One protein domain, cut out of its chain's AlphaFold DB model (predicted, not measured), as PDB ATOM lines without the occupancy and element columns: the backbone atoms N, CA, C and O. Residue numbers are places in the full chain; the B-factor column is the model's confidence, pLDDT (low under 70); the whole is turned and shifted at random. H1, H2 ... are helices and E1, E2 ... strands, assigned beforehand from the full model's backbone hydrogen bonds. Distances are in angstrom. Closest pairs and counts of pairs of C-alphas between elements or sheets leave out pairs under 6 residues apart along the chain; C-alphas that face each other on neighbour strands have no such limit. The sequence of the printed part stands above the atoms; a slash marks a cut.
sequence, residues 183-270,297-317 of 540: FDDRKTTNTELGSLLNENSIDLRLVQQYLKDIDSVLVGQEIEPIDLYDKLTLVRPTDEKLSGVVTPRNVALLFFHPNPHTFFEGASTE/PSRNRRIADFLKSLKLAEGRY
ATOM      1  N   PHE A 183     -25.729  14.911  64.857       89.94
ATOM      2  CA  PHE A 183     -25.579  15.895  63.775       89.94
ATOM      3  C   PHE A 183     -25.808  17.336  64.243       89.94
ATOM      4  O   PHE A 183     -24.998  18.206  63.945       89.94
ATOM      5  N   ASP A 184     -26.872  17.567  65.003       91.50
ATOM      6  CA  ASP A 184     -27.261  18.880  65.513       91.50
ATOM      7  C   ASP A 184     -26.241  19.507  66.478       91.50
ATOM      8  O   ASP A 184     -26.165  20.728  66.589       91.50
ATOM      9  N   ASP A 185     -25.416  18.699  67.138       89.06
ATOM     10  CA  ASP A 185     -24.413  19.176  68.089       89.06
ATOM     11  C   ASP A 185     -22.994  19.267  67.498       89.06
ATOM     12  O   ASP A 185     -22.045  19.619  68.198       89.06
ATOM     13  N   ARG A 186     -22.817  18.970  66.206       87.44
ATOM     14  CA  ARG A 186     -21.528  19.123  65.507       87.44
ATOM     15  C   ARG A 186     -21.270  20.581  65.132       87.44
ATOM     16  O   ARG A 186     -22.212  21.340  64.907       87.44
ATOM     17  N   LYS A 187     -19.983  20.942  65.016       86.94
ATOM     18  CA  LYS A 187     -19.550  22.186  64.353       86.94
ATOM     19  C   LYS A 187     -20.068  22.176  62.910       86.94
ATOM     20  O   LYS A 187     -20.015  21.128  62.261       86.94
ATOM     21  N   THR A 188     -20.558  23.310  62.421       84.75
ATOM     22  CA  THR A 188     -20.970  23.422  61.020       84.75
ATOM     23  C   THR A 188     -19.746  23.446  60.112       84.75
ATOM     24  O   THR A 188     -18.793  24.177  60.364       84.75
ATOM     25  N   THR A 189     -19.772  22.631  59.057       74.19
ATOM     26  CA  THR A 189     -18.675  22.489  58.086       74.19
ATOM     27  C   THR A 189     -19.086  22.889  56.671       74.19
ATOM     28  O   THR A 189     -18.392  22.522  55.732       74.19
ATOM     29  N   ASN A 190     -20.233  23.553  56.482       61.97
ATOM     30  CA  ASN A 190     -20.708  23.891  55.142       61.97
ATOM     31  C   ASN A 190     -19.808  24.980  54.524       61.97
ATOM     32  O   ASN A 190     -19.942  26.164  54.824       61.97
ATOM     33  N   THR A 191     -18.856  24.531  53.705       54.41
ATOM     34  CA  THR A 191     -17.843  25.327  53.000       54.41
ATOM     35  C   THR A 191     -18.313  25.830  51.634       54.41
ATOM     36  O   THR A 191     -17.590  26.595  51.001       54.41
ATOM     37  N   GLU A 192     -19.496  25.421  51.155       51.81
ATOM     38  CA  GLU A 192     -19.977  25.760  49.803       51.81
ATOM     39  C   GLU A 192     -20.298  27.254  49.643       51.81
ATOM     40  O   GLU A 192     -20.205  27.797  48.547       51.81
ATOM     41  N   LEU A 193     -20.583  27.951  50.747       52.12
ATOM     42  CA  LEU A 193     -20.854  29.392  50.771       52.12
ATOM     43  C   LEU A 193     -19.595  30.277  50.787       52.12
ATOM     44  O   LEU A 193     -19.728  31.499  50.848       52.12
ATOM     45  N   GLY A 194     -18.384  29.701  50.777       47.41
ATOM     46  CA  GLY A 194     -17.111  30.438  50.690       47.41
ATOM     47  C   GLY A 194     -16.833  31.446  51.821       47.41
ATOM     48  O   GLY A 194     -15.812  32.129  51.795       47.41
ATOM     49  N   SER A 195     -17.718  31.545  52.816       55.34
ATOM     50  CA  SER A 195     -17.646  32.475  53.940       55.34
ATOM     51  C   SER A 195     -17.276  31.729  55.219       55.34
ATOM     52  O   SER A 195     -17.781  30.642  55.502       55.34
ATOM     53  N   LEU A 196     -16.369  32.316  56.002       66.25
ATOM     54  CA  LEU A 196     -16.026  31.830  57.337       66.25
ATOM     55  C   LEU A 196     -17.248  31.990  58.248       66.25
ATOM     56  O   LEU A 196     -17.544  33.097  58.703       66.25
ATOM     57  N   LEU A 197     -17.953  30.886  58.504       80.19
ATOM     58  CA  LEU A 197     -19.043  30.847  59.476       80.19
ATOM     59  C   LEU A 197     -18.516  31.212  60.859       80.19
ATOM     60  O   LEU A 197     -17.555  30.612  61.346       80.19
ATOM     61  N   ASN A 198     -19.180  32.175  61.489       85.81
ATOM     62  CA  ASN A 198     -18.818  32.687  62.802       85.81
ATOM     63  C   ASN A 198     -20.068  33.029  63.628       85.81
ATOM     64  O   ASN A 198     -21.192  32.720  63.227       85.81
ATOM     65  N   GLU A 199     -19.893  33.635  64.796       86.00
ATOM     66  CA  GLU A 199     -20.978  34.033  65.696       86.00
ATOM     67  C   GLU A 199     -22.028  34.945  65.044       86.00
ATOM     68  O   GLU A 199     -23.195  34.890  65.431       86.00
ATOM     69  N   ASN A 200     -21.668  35.715  64.011       88.50
ATOM     70  CA  ASN A 200     -22.606  36.582  63.290       88.50
ATOM     71  C   ASN A 200     -23.578  35.800  62.394       88.50
ATOM     72  O   ASN A 200     -24.560  36.359  61.913       88.50
ATOM     73  N   SER A 201     -23.345  34.501  62.183       90.00
ATOM     74  CA  SER A 201     -24.313  33.598  61.550       90.00
ATOM     75  C   SER A 201     -25.453  33.193  62.500       90.00
ATOM     76  O   SER A 201     -26.305  32.396  62.121       90.00
ATOM     77  N   ILE A 202     -25.476  33.696  63.735       94.19
ATOM     78  CA  ILE A 202     -26.547  33.474  64.709       94.19
ATOM     79  C   ILE A 202     -27.316  34.789  64.881       94.19
ATOM     80  O   ILE A 202     -26.758  35.796  65.316       94.19
ATOM     81  N   ASP A 203     -28.611  34.783  64.567       95.19
ATOM     82  CA  ASP A 203     -29.509  35.917  64.775       95.19
ATOM     83  C   ASP A 203     -29.887  36.018  66.258       95.19
ATOM     84  O   ASP A 203     -30.708  35.256  66.783       95.19
ATOM     85  N   LEU A 204     -29.293  37.003  66.934       95.06
ATOM     86  CA  LEU A 204     -29.519  37.279  68.351       95.06
ATOM     87  C   LEU A 204     -31.005  37.463  68.689       95.06
ATOM     88  O   LEU A 204     -31.429  37.082  69.779       95.06
ATOM     89  N   ARG A 205     -31.815  38.003  67.770       95.69
ATOM     90  CA  ARG A 205     -33.246  38.236  68.016       95.69
ATOM     91  C   ARG A 205     -33.996  36.918  68.157       95.69
ATOM     92  O   ARG A 205     -34.859  36.809  69.022       95.69
ATOM     93  N   LEU A 206     -33.643  35.908  67.357       96.56
ATOM     94  CA  LEU A 206     -34.224  34.566  67.464       96.56
ATOM     95  C   LEU A 206     -33.808  33.888  68.774       96.56
ATOM     96  O   LEU A 206     -34.629  33.238  69.417       96.56
ATOM     97  N   VAL A 207     -32.560  34.090  69.211       95.38
ATOM     98  CA  VAL A 207     -32.079  33.593  70.511       95.38
ATOM     99  C   VAL A 207     -32.838  34.252  71.665       95.38
ATOM    100  O   VAL A 207     -33.332  33.561  72.553       95.38
ATOM    101  N   GLN A 208     -32.976  35.579  71.651       93.69
ATOM    102  CA  GLN A 208     -33.716  36.325  72.672       93.69
ATOM    103  C   GLN A 208     -35.202  35.951  72.695       93.69
ATOM    104  O   GLN A 208     -35.771  35.785  73.775       93.69
ATOM    105  N   GLN A 209     -35.816  35.770  71.522       94.56
ATOM    106  CA  GLN A 209     -37.196  35.306  71.405       94.56
ATOM    107  C   GLN A 209     -37.358  33.907  72.009       94.56
ATOM    108  O   GLN A 209     -38.226  33.713  72.852       94.56
ATOM    109  N   TYR A 210     -36.465  32.971  71.680       93.62
ATOM    110  CA  TYR A 210     -36.465  31.636  72.278       93.62
ATOM    111  C   TYR A 210     -36.345  31.682  73.805       93.62
ATOM    112  O   TYR A 210     -37.116  31.024  74.494       93.62
ATOM    113  N   LEU A 211     -35.418  32.480  74.354       91.56
ATOM    114  CA  LEU A 211     -35.255  32.620  75.807       91.56
ATOM    115  C   LEU A 211     -36.519  33.154  76.483       91.56
ATOM    116  O   LEU A 211     -36.852  32.710  77.581       91.56
ATOM    117  N   LYS A 212     -37.222  34.080  75.825       90.69
ATOM    118  CA  LYS A 212     -38.510  34.600  76.284       90.69
ATOM    119  C   LYS A 212     -39.593  33.522  76.255       90.69
ATOM    120  O   LYS A 212     -40.318  33.390  77.231       90.69
ATOM    121  N   ASP A 213     -39.674  32.742  75.180       88.44
ATOM    122  CA  ASP A 213     -40.696  31.700  75.005       88.44
ATOM    123  C   ASP A 213     -40.556  30.543  76.007       88.44
ATOM    124  O   ASP A 213     -41.542  29.875  76.327       88.44
ATOM    125  N   ILE A 214     -39.344  30.310  76.523       83.56
ATOM    126  CA  ILE A 214     -39.074  29.297  77.555       83.56
ATOM    127  C   ILE A 214     -39.059  29.861  78.985       83.56
ATOM    128  O   ILE A 214     -38.642  29.153  79.900       83.56
ATOM    129  N   ASP A 215     -39.458  31.123  79.181       83.12
ATOM    130  CA  ASP A 215     -39.431  31.815  80.478       83.12
ATOM    131  C   ASP A 215     -38.037  31.779  81.155       83.12
ATOM    132  O   ASP A 215     -37.902  31.583  82.365       83.12
ATOM    133  N   SER A 216     -36.962  31.930  80.369       84.00
ATOM    134  CA  SER A 216     -35.590  31.810  80.874       84.00
ATOM    135  C   SER A 216     -35.208  32.955  81.814       84.00
ATOM    136  O   SER A 216     -35.433  34.130  81.525       84.00
ATOM    137  N   VAL A 217     -34.476  32.628  82.881       80.38
ATOM    138  CA  VAL A 217     -33.870  33.612  83.798       80.38
ATOM    139  C   VAL A 217     -32.830  34.517  83.128       80.38
ATOM    140  O   VAL A 217     -32.458  35.541  83.694       80.38
ATOM    141  N   LEU A 218     -32.344  34.143  81.938       83.94
ATOM    142  CA  LEU A 218     -31.380  34.923  81.159       83.94
ATOM    143  C   LEU A 218     -32.026  36.117  80.434       83.94
ATOM    144  O   LEU A 218     -31.310  36.980  79.929       83.94
ATOM    145  N   VAL A 219     -33.360  36.185  80.370       84.94
ATOM    146  CA  VAL A 219     -34.078  37.292  79.725       84.94
ATOM    147  C   VAL A 219     -33.805  38.603  80.464       84.94
ATOM    148  O   VAL A 219     -33.954  38.692  81.679       84.94
ATOM    149  N   GLY A 220     -33.421  39.641  79.716       79.94
ATOM    150  CA  GLY A 220     -33.171  40.982  80.256       79.94
ATOM    151  C   GLY A 220     -31.837  41.149  80.989       79.94
ATOM    152  O   GLY A 220     -31.561  42.242  81.472       79.94
ATOM    153  N   GLN A 221     -31.003  40.108  81.062       83.69
ATOM    154  CA  GLN A 221     -29.632  40.248  81.550       83.69
ATOM    155  C   GLN A 221     -28.759  40.906  80.471       83.69
ATOM    156  O   GLN A 221     -28.821  40.527  79.300       83.69
ATOM    157  N   GLU A 222     -27.918  41.860  80.868       85.62
ATOM    158  CA  GLU A 222     -26.879  42.421  80.001       85.62
ATOM    159  C   GLU A 222     -25.752  41.387  79.847       85.62
ATOM    160  O   GLU A 222     -24.879  41.255  80.705       85.62
ATOM    161  N   ILE A 223     -25.829  40.589  78.780       86.50
ATOM    162  CA  ILE A 223     -24.853  39.552  78.430       86.50
ATOM    163  C   ILE A 223     -24.406  39.802  76.993       86.50
ATOM    164  O   ILE A 223     -25.246  39.948  76.101       86.50
ATOM    165  N   GLU A 224     -23.096  39.799  76.762       89.12
ATOM    166  CA  GLU A 224     -22.549  39.869  75.409       89.12
ATOM    167  C   GLU A 224     -23.027  38.667  74.571       89.12
ATOM    168  O   GLU A 224     -23.070  37.539  75.078       89.12
ATOM    169  N   PRO A 225     -23.369  38.850  73.280       90.31
ATOM    170  CA  PRO A 225     -23.937  37.780  72.457       90.31
ATOM    171  C   PRO A 225     -23.096  36.502  72.454       90.31
ATOM    172  O   PRO A 225     -23.636  35.404  72.563       90.31
ATOM    173  N   ILE A 226     -21.770  36.637  72.404       88.50
ATOM    174  CA  ILE A 226     -20.849  35.499  72.399       88.50
ATOM    175  C   ILE A 226     -20.934  34.664  73.685       88.50
ATOM    176  O   ILE A 226     -20.995  33.434  73.617       88.50
ATOM    177  N   ASP A 227     -21.024  35.317  74.843       87.25
ATOM    178  CA  ASP A 227     -21.153  34.653  76.141       87.25
ATOM    179  C   ASP A 227     -22.516  33.972  76.267       87.25
ATOM    180  O   ASP A 227     -22.635  32.872  76.815       87.25
ATOM    181  N   LEU A 228     -23.561  34.596  75.717       89.88
ATOM    182  CA  LEU A 228     -24.888  33.998  75.650       89.88
ATOM    183  C   LEU A 228     -24.894  32.745  74.764       89.88
ATOM    184  O   LEU A 228     -25.460  31.714  75.140       89.88
ATOM    185  N   TYR A 229     -24.243  32.807  73.605       91.88
ATOM    186  CA  TYR A 229     -24.136  31.680  72.685       91.88
ATOM    187  C   TYR A 229     -23.327  30.531  73.289       91.88
ATOM    188  O   TYR A 229     -23.702  29.371  73.104       91.88
ATOM    189  N   ASP A 230     -22.265  30.815  74.047       86.94
ATOM    190  CA  ASP A 230     -21.505  29.788  74.766       86.94
ATOM    191  C   ASP A 230     -22.325  29.151  75.900       86.94
ATOM    192  O   ASP A 230     -22.423  27.920  75.967       86.94
ATOM    193  N   LYS A 231     -23.032  29.959  76.710       85.56
ATOM    194  CA  LYS A 231     -23.973  29.473  77.743       85.56
ATOM    195  C   LYS A 231     -25.019  28.528  77.152       85.56
ATOM    196  O   LYS A 231     -25.246  27.433  77.669       85.56
ATOM    197  N   LEU A 232     -25.610  28.906  76.019       88.19
ATOM    198  CA  LEU A 232     -26.567  28.073  75.290       88.19
ATOM    199  C   LEU A 232     -25.903  26.921  74.531       88.19
ATOM    200  O   LEU A 232     -26.607  26.061  74.004       88.19
ATOM    201  N   THR A 233     -24.571  26.846  74.508       88.69
ATOM    202  CA  THR A 233     -23.779  25.833  73.800       88.69
ATOM    203  C   THR A 233     -24.073  25.828  72.290       88.69
ATOM    204  O   THR A 233     -24.209  24.774  71.670       88.69
ATOM    205  N   LEU A 234     -24.224  27.010  71.693       92.50
ATOM    206  CA  LEU A 234     -24.508  27.220  70.267       92.50
ATOM    207  C   LEU A 234     -23.250  27.309  69.416       92.50
ATOM    208  O   LEU A 234     -23.298  27.012  68.226       92.50
ATOM    209  N   VAL A 235     -22.128  27.675  70.023       91.00
ATOM    210  CA  VAL A 235     -20.848  27.863  69.342       91.00
ATOM    211  C   VAL A 235     -19.791  26.890  69.865       91.00
ATOM    212  O   VAL A 235     -19.977  26.191  70.869       91.00
ATOM    213  N   ARG A 236     -18.682  26.800  69.134       84.19
ATOM    214  CA  ARG A 236     -17.471  26.059  69.491       84.19
ATOM    215  C   ARG A 236     -16.246  26.906  69.136       84.19
ATOM    216  O   ARG A 236     -16.243  27.489  68.056       84.19
ATOM    217  N   PRO A 237     -15.178  26.893  69.945       75.62
ATOM    218  CA  PRO A 237     -13.903  27.480  69.537       75.62
ATOM    219  C   PRO A 237     -13.368  26.806  68.263       75.62
ATOM    220  O   PRO A 237     -13.481  25.577  68.111       75.62
ATOM    221  N   THR A 238     -12.782  27.583  67.351       68.75
ATOM    222  CA  THR A 238     -11.986  27.033  66.245       68.75
ATOM    223  C   THR A 238     -10.675  26.450  66.770       68.75
ATOM    224  O   THR A 238     -10.141  26.902  67.783       68.75
ATOM    225  N   ASP A 239     -10.138  25.437  66.084       59.47
ATOM    226  CA  ASP A 239      -8.880  24.786  66.499       59.47
ATOM    227  C   ASP A 239      -7.662  25.719  66.317       59.47
ATOM    228  O   ASP A 239      -6.603  25.520  66.918       59.47
ATOM    229  N   GLU A 240      -7.841  26.807  65.566       56.03
ATOM    230  CA  GLU A 240      -6.936  27.949  65.502       56.03
ATOM    231  C   GLU A 240      -7.020  28.766  66.799       56.03
ATOM    232  O   GLU A 240      -7.702  29.783  66.886       56.03
ATOM    233  N   LYS A 241      -6.285  28.324  67.825       45.38
ATOM    234  CA  LYS A 241      -6.154  28.970  69.151       45.38
ATOM    235  C   LYS A 241      -5.772  30.466  69.140       45.38
ATOM    236  O   LYS A 241      -5.686  31.061  70.208       45.38
ATOM    237  N   LEU A 242      -5.498  31.057  67.976       45.50
ATOM    238  CA  LEU A 242      -4.955  32.406  67.806       45.50
ATOM    239  C   LEU A 242      -5.960  33.435  67.263       45.50
ATOM    240  O   LEU A 242      -5.684  34.623  67.387       45.50
ATOM    241  N   SER A 243      -7.099  33.032  66.687       55.41
ATOM    242  CA  SER A 243      -8.004  33.980  66.012       55.41
ATOM    243  C   SER A 243      -9.168  34.477  66.877       55.41
ATOM    244  O   SER A 243      -9.788  35.477  66.532       55.41
ATOM    245  N   GLY A 244      -9.483  33.802  67.992       63.00
ATOM    246  CA  GLY A 244     -10.660  34.121  68.814       63.00
ATOM    247  C   GLY A 244     -12.001  33.847  68.117       63.00
ATOM    248  O   GLY A 244     -13.049  34.119  68.691       63.00
ATOM    249  N   VAL A 245     -11.970  33.290  66.904       72.62
ATOM    250  CA  VAL A 245     -13.157  32.987  66.107       72.62
ATOM    251  C   VAL A 245     -13.852  31.759  66.689       72.62
ATOM    252  O   VAL A 245     -13.226  30.760  67.055       72.62
ATOM    253  N   VAL A 246     -15.175  31.818  66.780       84.19
ATOM    254  CA  VAL A 246     -15.988  30.648  67.106       84.19
ATOM    255  C   VAL A 246     -16.756  30.200  65.877       84.19
ATOM    256  O   VAL A 246     -17.112  30.999  65.026       84.19
ATOM    257  N   THR A 247     -17.046  28.910  65.782       87.94
ATOM    258  CA  THR A 247     -17.897  28.355  64.728       87.94
ATOM    259  C   THR A 247     -19.241  27.958  65.329       87.94
ATOM    260  O   THR A 247     -19.263  27.309  66.385       87.94
ATOM    261  N   PRO A 248     -20.373  28.291  64.684       92.19
ATOM    262  CA  PRO A 248     -21.674  27.812  65.117       92.19
ATOM    263  C   PRO A 248     -21.768  26.285  65.017       92.19
ATOM    264  O   PRO A 248     -21.109  25.618  64.212       92.19
ATOM    265  N   ARG A 249     -22.618  25.713  65.862       92.12
ATOM    266  CA  ARG A 249     -23.089  24.337  65.721       92.12
ATOM    267  C   ARG A 249     -24.276  24.279  64.780       92.12
ATOM    268  O   ARG A 249     -25.020  25.248  64.650       92.12
ATOM    269  N   ASN A 250     -24.543  23.093  64.248       93.25
ATOM    270  CA  ASN A 250     -25.682  22.886  63.355       93.25
ATOM    271  C   ASN A 250     -27.021  23.291  63.995       93.25
ATOM    272  O   ASN A 250     -27.828  23.940  63.339       93.25
ATOM    273  N   VAL A 251     -27.249  22.998  65.283       94.25
ATOM    274  CA  VAL A 251     -28.468  23.429  65.996       94.25
ATOM    275  C   VAL A 251     -28.611  24.952  66.065       94.25
ATOM    276  O   VAL A 251     -29.732  25.449  66.030       94.25
ATOM    277  N   ALA A 252     -27.498  25.688  66.133       95.25
ATOM    278  CA  ALA A 252     -27.531  27.142  66.187       95.25
ATOM    279  C   ALA A 252     -28.081  27.712  64.880       95.25
ATOM    280  O   ALA A 252     -28.991  28.528  64.907       95.25
ATOM    281  N   LEU A 253     -27.605  27.205  63.744       93.94
ATOM    282  CA  LEU A 253     -28.111  27.626  62.442       93.94
ATOM    283  C   LEU A 253     -29.536  27.118  62.181       93.94
ATOM    284  O   LEU A 253     -30.336  27.841  61.607       93.94
ATOM    285  N   LEU A 254     -29.886  25.909  62.636       94.00
ATOM    286  CA  LEU A 254     -31.236  25.354  62.462       94.00
ATOM    287  C   LEU A 254     -32.329  26.161  63.179       94.00
ATOM    288  O   LEU A 254     -33.428  26.270  62.647       94.00
ATOM    289  N   PHE A 255     -32.053  26.683  64.379       94.88
ATOM    290  CA  PHE A 255     -33.042  27.409  65.195       94.88
ATOM    291  C   PHE A 255     -32.889  28.928  65.139       94.88
ATOM    292  O   PHE A 255     -33.868  29.648  65.315       94.88
ATOM    293  N   PHE A 256     -31.665  29.415  64.946       96.31
ATOM    294  CA  PHE A 256     -31.315  30.821  65.141       96.31
ATOM    295  C   PHE A 256     -30.652  31.440  63.915       96.31
ATOM    296  O   PHE A 256     -29.995  32.465  64.035       96.31
ATOM    297  N   HIS A 257     -30.840  30.865  62.729       93.62
ATOM    298  CA  HIS A 257     -30.609  31.568  61.472       93.62
ATOM    299  C   HIS A 257     -31.950  31.726  60.740       93.62
ATOM    300  O   HIS A 257     -32.728  30.772  60.713       93.62
ATOM    301  N   PRO A 258     -32.247  32.883  60.117       91.44
ATOM    302  CA  PRO A 258     -33.522  33.100  59.421       91.44
ATOM    303  C   PRO A 258     -33.742  32.150  58.234       91.44
ATOM    304  O   PRO A 258     -34.877  31.843  57.890       91.44
ATOM    305  N   ASN A 259     -32.658  31.666  57.623       90.19
ATOM    306  CA  ASN A 259     -32.688  30.762  56.472       90.19
ATOM    307  C   ASN A 259     -31.850  29.502  56.756       90.19
ATOM    308  O   ASN A 259     -30.708  29.431  56.317       90.19
ATOM    309  N   PRO A 260     -32.334  28.523  57.536       90.25
ATOM    310  CA  PRO A 260     -31.557  27.318  57.853       90.25
ATOM    311  C   PRO A 260     -31.374  26.386  56.640       90.25
ATOM    312  O   PRO A 260     -30.366  25.684  56.540       90.25
ATOM    313  N   HIS A 261     -32.319  26.410  55.694       88.31
ATOM    314  CA  HIS A 261     -32.318  25.594  54.473       88.31
ATOM    315  C   HIS A 261     -31.150  25.896  53.522       88.31
ATOM    316  O   HIS A 261     -30.813  25.056  52.697       88.31
ATOM    317  N   THR A 262     -30.491  27.054  53.652       87.00
ATOM    318  CA  THR A 262     -29.288  27.378  52.864       87.00
ATOM    319  C   THR A 262     -28.055  26.608  53.336       87.00
ATOM    320  O   THR A 262     -27.078  26.519  52.602       87.00
ATOM    321  N   PHE A 263     -28.077  26.073  54.561       87.19
ATOM    322  CA  PHE A 263     -26.968  25.302  55.132       87.19
ATOM    323  C   PHE A 263     -27.235  23.804  55.143       87.19
ATOM    324  O   PHE A 263     -26.285  23.021  55.079       87.19
ATOM    325  N   PHE A 264     -28.503  23.414  55.276       88.44
ATOM    326  CA  PHE A 264     -28.912  22.026  55.435       88.44
ATOM    327  C   PHE A 264     -30.076  21.717  54.502       88.44
ATOM    328  O   PHE A 264     -31.201  22.178  54.711       88.44
ATOM    329  N   GLU A 265     -29.800  20.894  53.495       83.50
ATOM    330  CA  GLU A 265     -30.828  20.351  52.618       83.50
ATOM    331  C   GLU A 265     -31.908  19.636  53.447       83.50
ATOM    332  O   GLU A 265     -31.612  18.877  54.377       83.50
ATOM    333  N   GLY A 266     -33.176  19.925  53.152       81.50
ATOM    334  CA  GLY A 266     -34.317  19.378  53.887       81.50
ATOM    335  C   GLY A 266     -34.623  20.048  55.232       81.50
ATOM    336  O   GLY A 266     -35.523  19.585  55.933       81.50
ATOM    337  N   ALA A 267     -33.946  21.140  55.617       87.50
ATOM    338  CA  ALA A 267     -34.364  21.989  56.745       87.50
ATOM    339  C   ALA A 267     -35.552  22.902  56.371       87.50
ATOM    340  O   ALA A 267     -35.512  24.120  56.547       87.50
ATOM    341  N   SER A 268     -36.610  22.299  55.837       81.94
ATOM    342  CA  SER A 268     -37.867  22.927  55.439       81.94
ATOM    343  C   SER A 268     -39.043  22.025  55.828       81.94
ATOM    344  O   SER A 268     -38.879  20.857  56.183       81.94
ATOM    345  N   THR A 269     -40.253  22.578  55.817       84.00
ATOM    346  CA  THR A 269     -41.492  21.797  55.908       84.00
ATOM    347  C   THR A 269     -42.329  22.120  54.685       84.00
ATOM    348  O   THR A 269     -42.673  23.278  54.461       84.00
ATOM    349  N   GLU A 270     -42.646  21.099  53.900       82.81
ATOM    350  CA  GLU A 270     -43.477  21.214  52.706       82.81
ATOM    351  C   GLU A 270     -44.852  20.620  52.994       82.81
ATOM    352  O   GLU A 270     -44.970  19.532  53.564       82.81
ATOM    353  N   PRO A 297     -31.670   5.548  69.984       70.62
ATOM    354  CA  PRO A 297     -31.066   6.808  70.441       70.62
ATOM    355  C   PRO A 297     -31.709   8.029  69.772       70.62
ATOM    356  O   PRO A 297     -32.248   7.927  68.672       70.62
ATOM    357  N   SER A 298     -31.587   9.208  70.391       77.94
ATOM    358  CA  SER A 298     -32.030  10.430  69.717       77.94
ATOM    359  C   SER A 298     -31.091  10.718  68.548       77.94
ATOM    360  O   SER A 298     -29.867  10.739  68.730       77.94
ATOM    361  N   ARG A 299     -31.658  10.922  67.350       84.00
ATOM    362  CA  ARG A 299     -30.891  11.313  66.158       84.00
ATOM    363  C   ARG A 299     -30.330  12.722  66.310       84.00
ATOM    364  O   ARG A 299     -29.172  12.940  65.977       84.00
ATOM    365  N   ASN A 300     -31.156  13.629  66.827       88.12
ATOM    366  CA  ASN A 300     -30.843  15.035  67.063       88.12
ATOM    367  C   ASN A 300     -31.316  15.394  68.478       88.12
ATOM    368  O   ASN A 300     -32.506  15.603  68.723       88.12
ATOM    369  N   ARG A 301     -30.390  15.360  69.438       86.25
ATOM    370  CA  ARG A 301     -30.716  15.505  70.865       86.25
ATOM    371  C   ARG A 301     -30.979  16.954  71.277       86.25
ATOM    372  O   ARG A 301     -31.832  17.193  72.120       86.25
ATOM    373  N   ARG A 302     -30.259  17.908  70.684       89.12
ATOM    374  CA  ARG A 302     -30.357  19.344  70.961       89.12
ATOM    375  C   ARG A 302     -31.644  19.904  70.371       89.12
ATOM    376  O   ARG A 302     -32.346  20.624  71.067       89.12
ATOM    377  N   ILE A 303     -31.997  19.484  69.151       91.38
ATOM    378  CA  ILE A 303     -33.293  19.816  68.535       91.38
ATOM    379  C   ILE A 303     -34.437  19.362  69.448       91.38
ATOM    380  O   ILE A 303     -35.328  20.145  69.759       91.38
ATOM    381  N   ALA A 304     -34.393  18.110  69.917       87.12
ATOM    382  CA  ALA A 304     -35.421  17.583  70.809       87.12
ATOM    383  C   ALA A 304     -35.524  18.383  72.121       87.12
ATOM    384  O   ALA A 304     -36.629  18.696  72.550       87.12
ATOM    385  N   ASP A 305     -34.398  18.736  72.744       84.31
ATOM    386  CA  ASP A 305     -34.391  19.519  73.986       84.31
ATOM    387  C   ASP A 305     -34.927  20.947  73.795       84.31
ATOM    388  O   ASP A 305     -35.660  21.438  74.652       84.31
ATOM    389  N   PHE A 306     -34.632  21.599  72.667       89.31
ATOM    390  CA  PHE A 306     -35.170  22.932  72.372       89.31
ATOM    391  C   PHE A 306     -36.684  22.882  72.162       89.31
ATOM    392  O   PHE A 306     -37.412  23.680  72.746       89.31
ATOM    393  N   LEU A 307     -37.183  21.894  71.411       89.38
ATOM    394  CA  LEU A 307     -38.623  21.705  71.220       89.38
ATOM    395  C   LEU A 307     -39.350  21.385  72.534       89.38
ATOM    396  O   LEU A 307     -40.459  21.866  72.746       89.38
ATOM    397  N   LYS A 308     -38.735  20.610  73.437       83.25
ATOM    398  CA  LYS A 308     -39.296  20.363  74.777       83.25
ATOM    399  C   LYS A 308     -39.326  21.620  75.632       83.25
ATOM    400  O   LYS A 308     -40.323  21.863  76.303       83.25
ATOM    401  N   SER A 309     -38.261  22.419  75.590       84.25
ATOM    402  CA  SER A 309     -38.186  23.685  76.329       84.25
ATOM    403  C   SER A 309     -39.281  24.652  75.863       84.25
ATOM    404  O   SER A 309     -39.947  25.264  76.689       84.25
ATOM    405  N   LEU A 310     -39.555  24.684  74.553       85.62
ATOM    406  CA  LEU A 310     -40.671  25.421  73.941       85.62
ATOM    407  C   LEU A 310     -42.054  24.789  74.182       85.62
ATOM    408  O   LEU A 310     -43.053  25.304  73.687       85.62
ATOM    409  N   LYS A 311     -42.140  23.660  74.900       83.94
ATOM    410  CA  LYS A 311     -43.383  22.898  75.131       83.94
ATOM    411  C   LYS A 311     -44.057  22.418  73.828       83.94
ATOM    412  O   LYS A 311     -45.257  22.166  73.805       83.94
ATOM    413  N   LEU A 312     -43.277  22.254  72.753       86.00
ATOM    414  CA  LEU A 312     -43.706  21.731  71.445       86.00
ATOM    415  C   LEU A 312     -43.445  20.228  71.285       86.00
ATOM    416  O   LEU A 312     -43.942  19.600  70.352       86.00
ATOM    417  N   ALA A 313     -42.652  19.645  72.180       84.25
ATOM    418  CA  ALA A 313     -42.410  18.214  72.251       84.25
ATOM    419  C   ALA A 313     -42.490  17.737  73.704       84.25
ATOM    420  O   ALA A 313     -42.192  18.478  74.639       84.25
ATOM    421  N   GLU A 314     -42.872  16.478  73.886       77.50
ATOM    422  CA  GLU A 314     -42.923  15.848  75.202       77.50
ATOM    423  C   GLU A 314     -41.663  15.007  75.485       77.50
ATOM    424  O   GLU A 314     -40.728  14.915  74.678       77.50
ATOM    425  N   GLY A 315     -41.649  14.374  76.660       70.62
ATOM    426  CA  GLY A 315     -40.648  13.383  77.023       70.62
ATOM    427  C   GLY A 315     -40.605  12.214  76.039       70.62
ATOM    428  O   GLY A 315     -41.512  11.958  75.242       70.62
ATOM    429  N   ARG A 316     -39.501  11.475  76.072       70.88
ATOM    430  CA  ARG A 316     -39.324  10.352  75.156       70.88
ATOM    431  C   ARG A 316     -40.458   9.323  75.279       70.88
ATOM    432  O   ARG A 316     -40.822   8.937  76.382       70.88
ATOM    433  N   TYR A 317     -40.960   8.859  74.132       70.12
ATOM    434  CA  TYR A 317     -42.020   7.845  73.987       70.12
ATOM    435  C   TYR A 317     -43.430   8.255  74.432       70.12
ATOM    436  O   TYR A 317     -44.378   7.549  74.096       70.12
TER     437      TYR A 317
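AT A GLANCE: This is residues 183 to 270 and 297 to 317 of the 540 residues of an uncharacterized protein of Stylophora pistillata (UniProt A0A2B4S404). There is little regular structure: among long loops H3 lies near the middle, H1 meets the last residue of H3, Phe 256, at a corner, H4 runs beside H3 at a shallow tilt, and the small antiparallel hairpin E1 and E2 sits at one end with H2 next to it. Four named helices and two named strands, in the order H1 H2 E1 E2 H3 H4, hold only 39 of 109 printed residues, mostly helix. The whole is compact, radius of gyration of the C-alphas 14.3 A, spanning 41 by 36 by 26 A.

IN THESE COORDINATES: After residues 183 to 203, H1, residues 204 to 213, begins at C-alpha (-29.519, 37.279, 68.351) and measures 14.2 A. H2 is residues 225 to 231, E1 235 to 237, E2 246 to 248, H3 250 to 256. H4, residues 301 to 309, 12.4 A, ends at C-alpha (-38.186, 23.685, 76.329).

HOW THE PARTS SIT: H3 touches H1, about perpendicular at 77 degrees; C-alphas 206 and 256 are closest, 5.3 A. H3 and H4 are close but not clearly touching, C-alphas 251 and 303 6.5 A apart. N 236 and O 247 join E1 and E2 within hydrogen-bond range, 2.9 A. Every helix has its O i to N i+4 pairs within range.

THE WHOLE: Residues 271 to 296 are cut out, a 26.0 A gap. H1 to H2 is a long link. Residues 190 to 196 and 238 to 244 have pLDDT under 70.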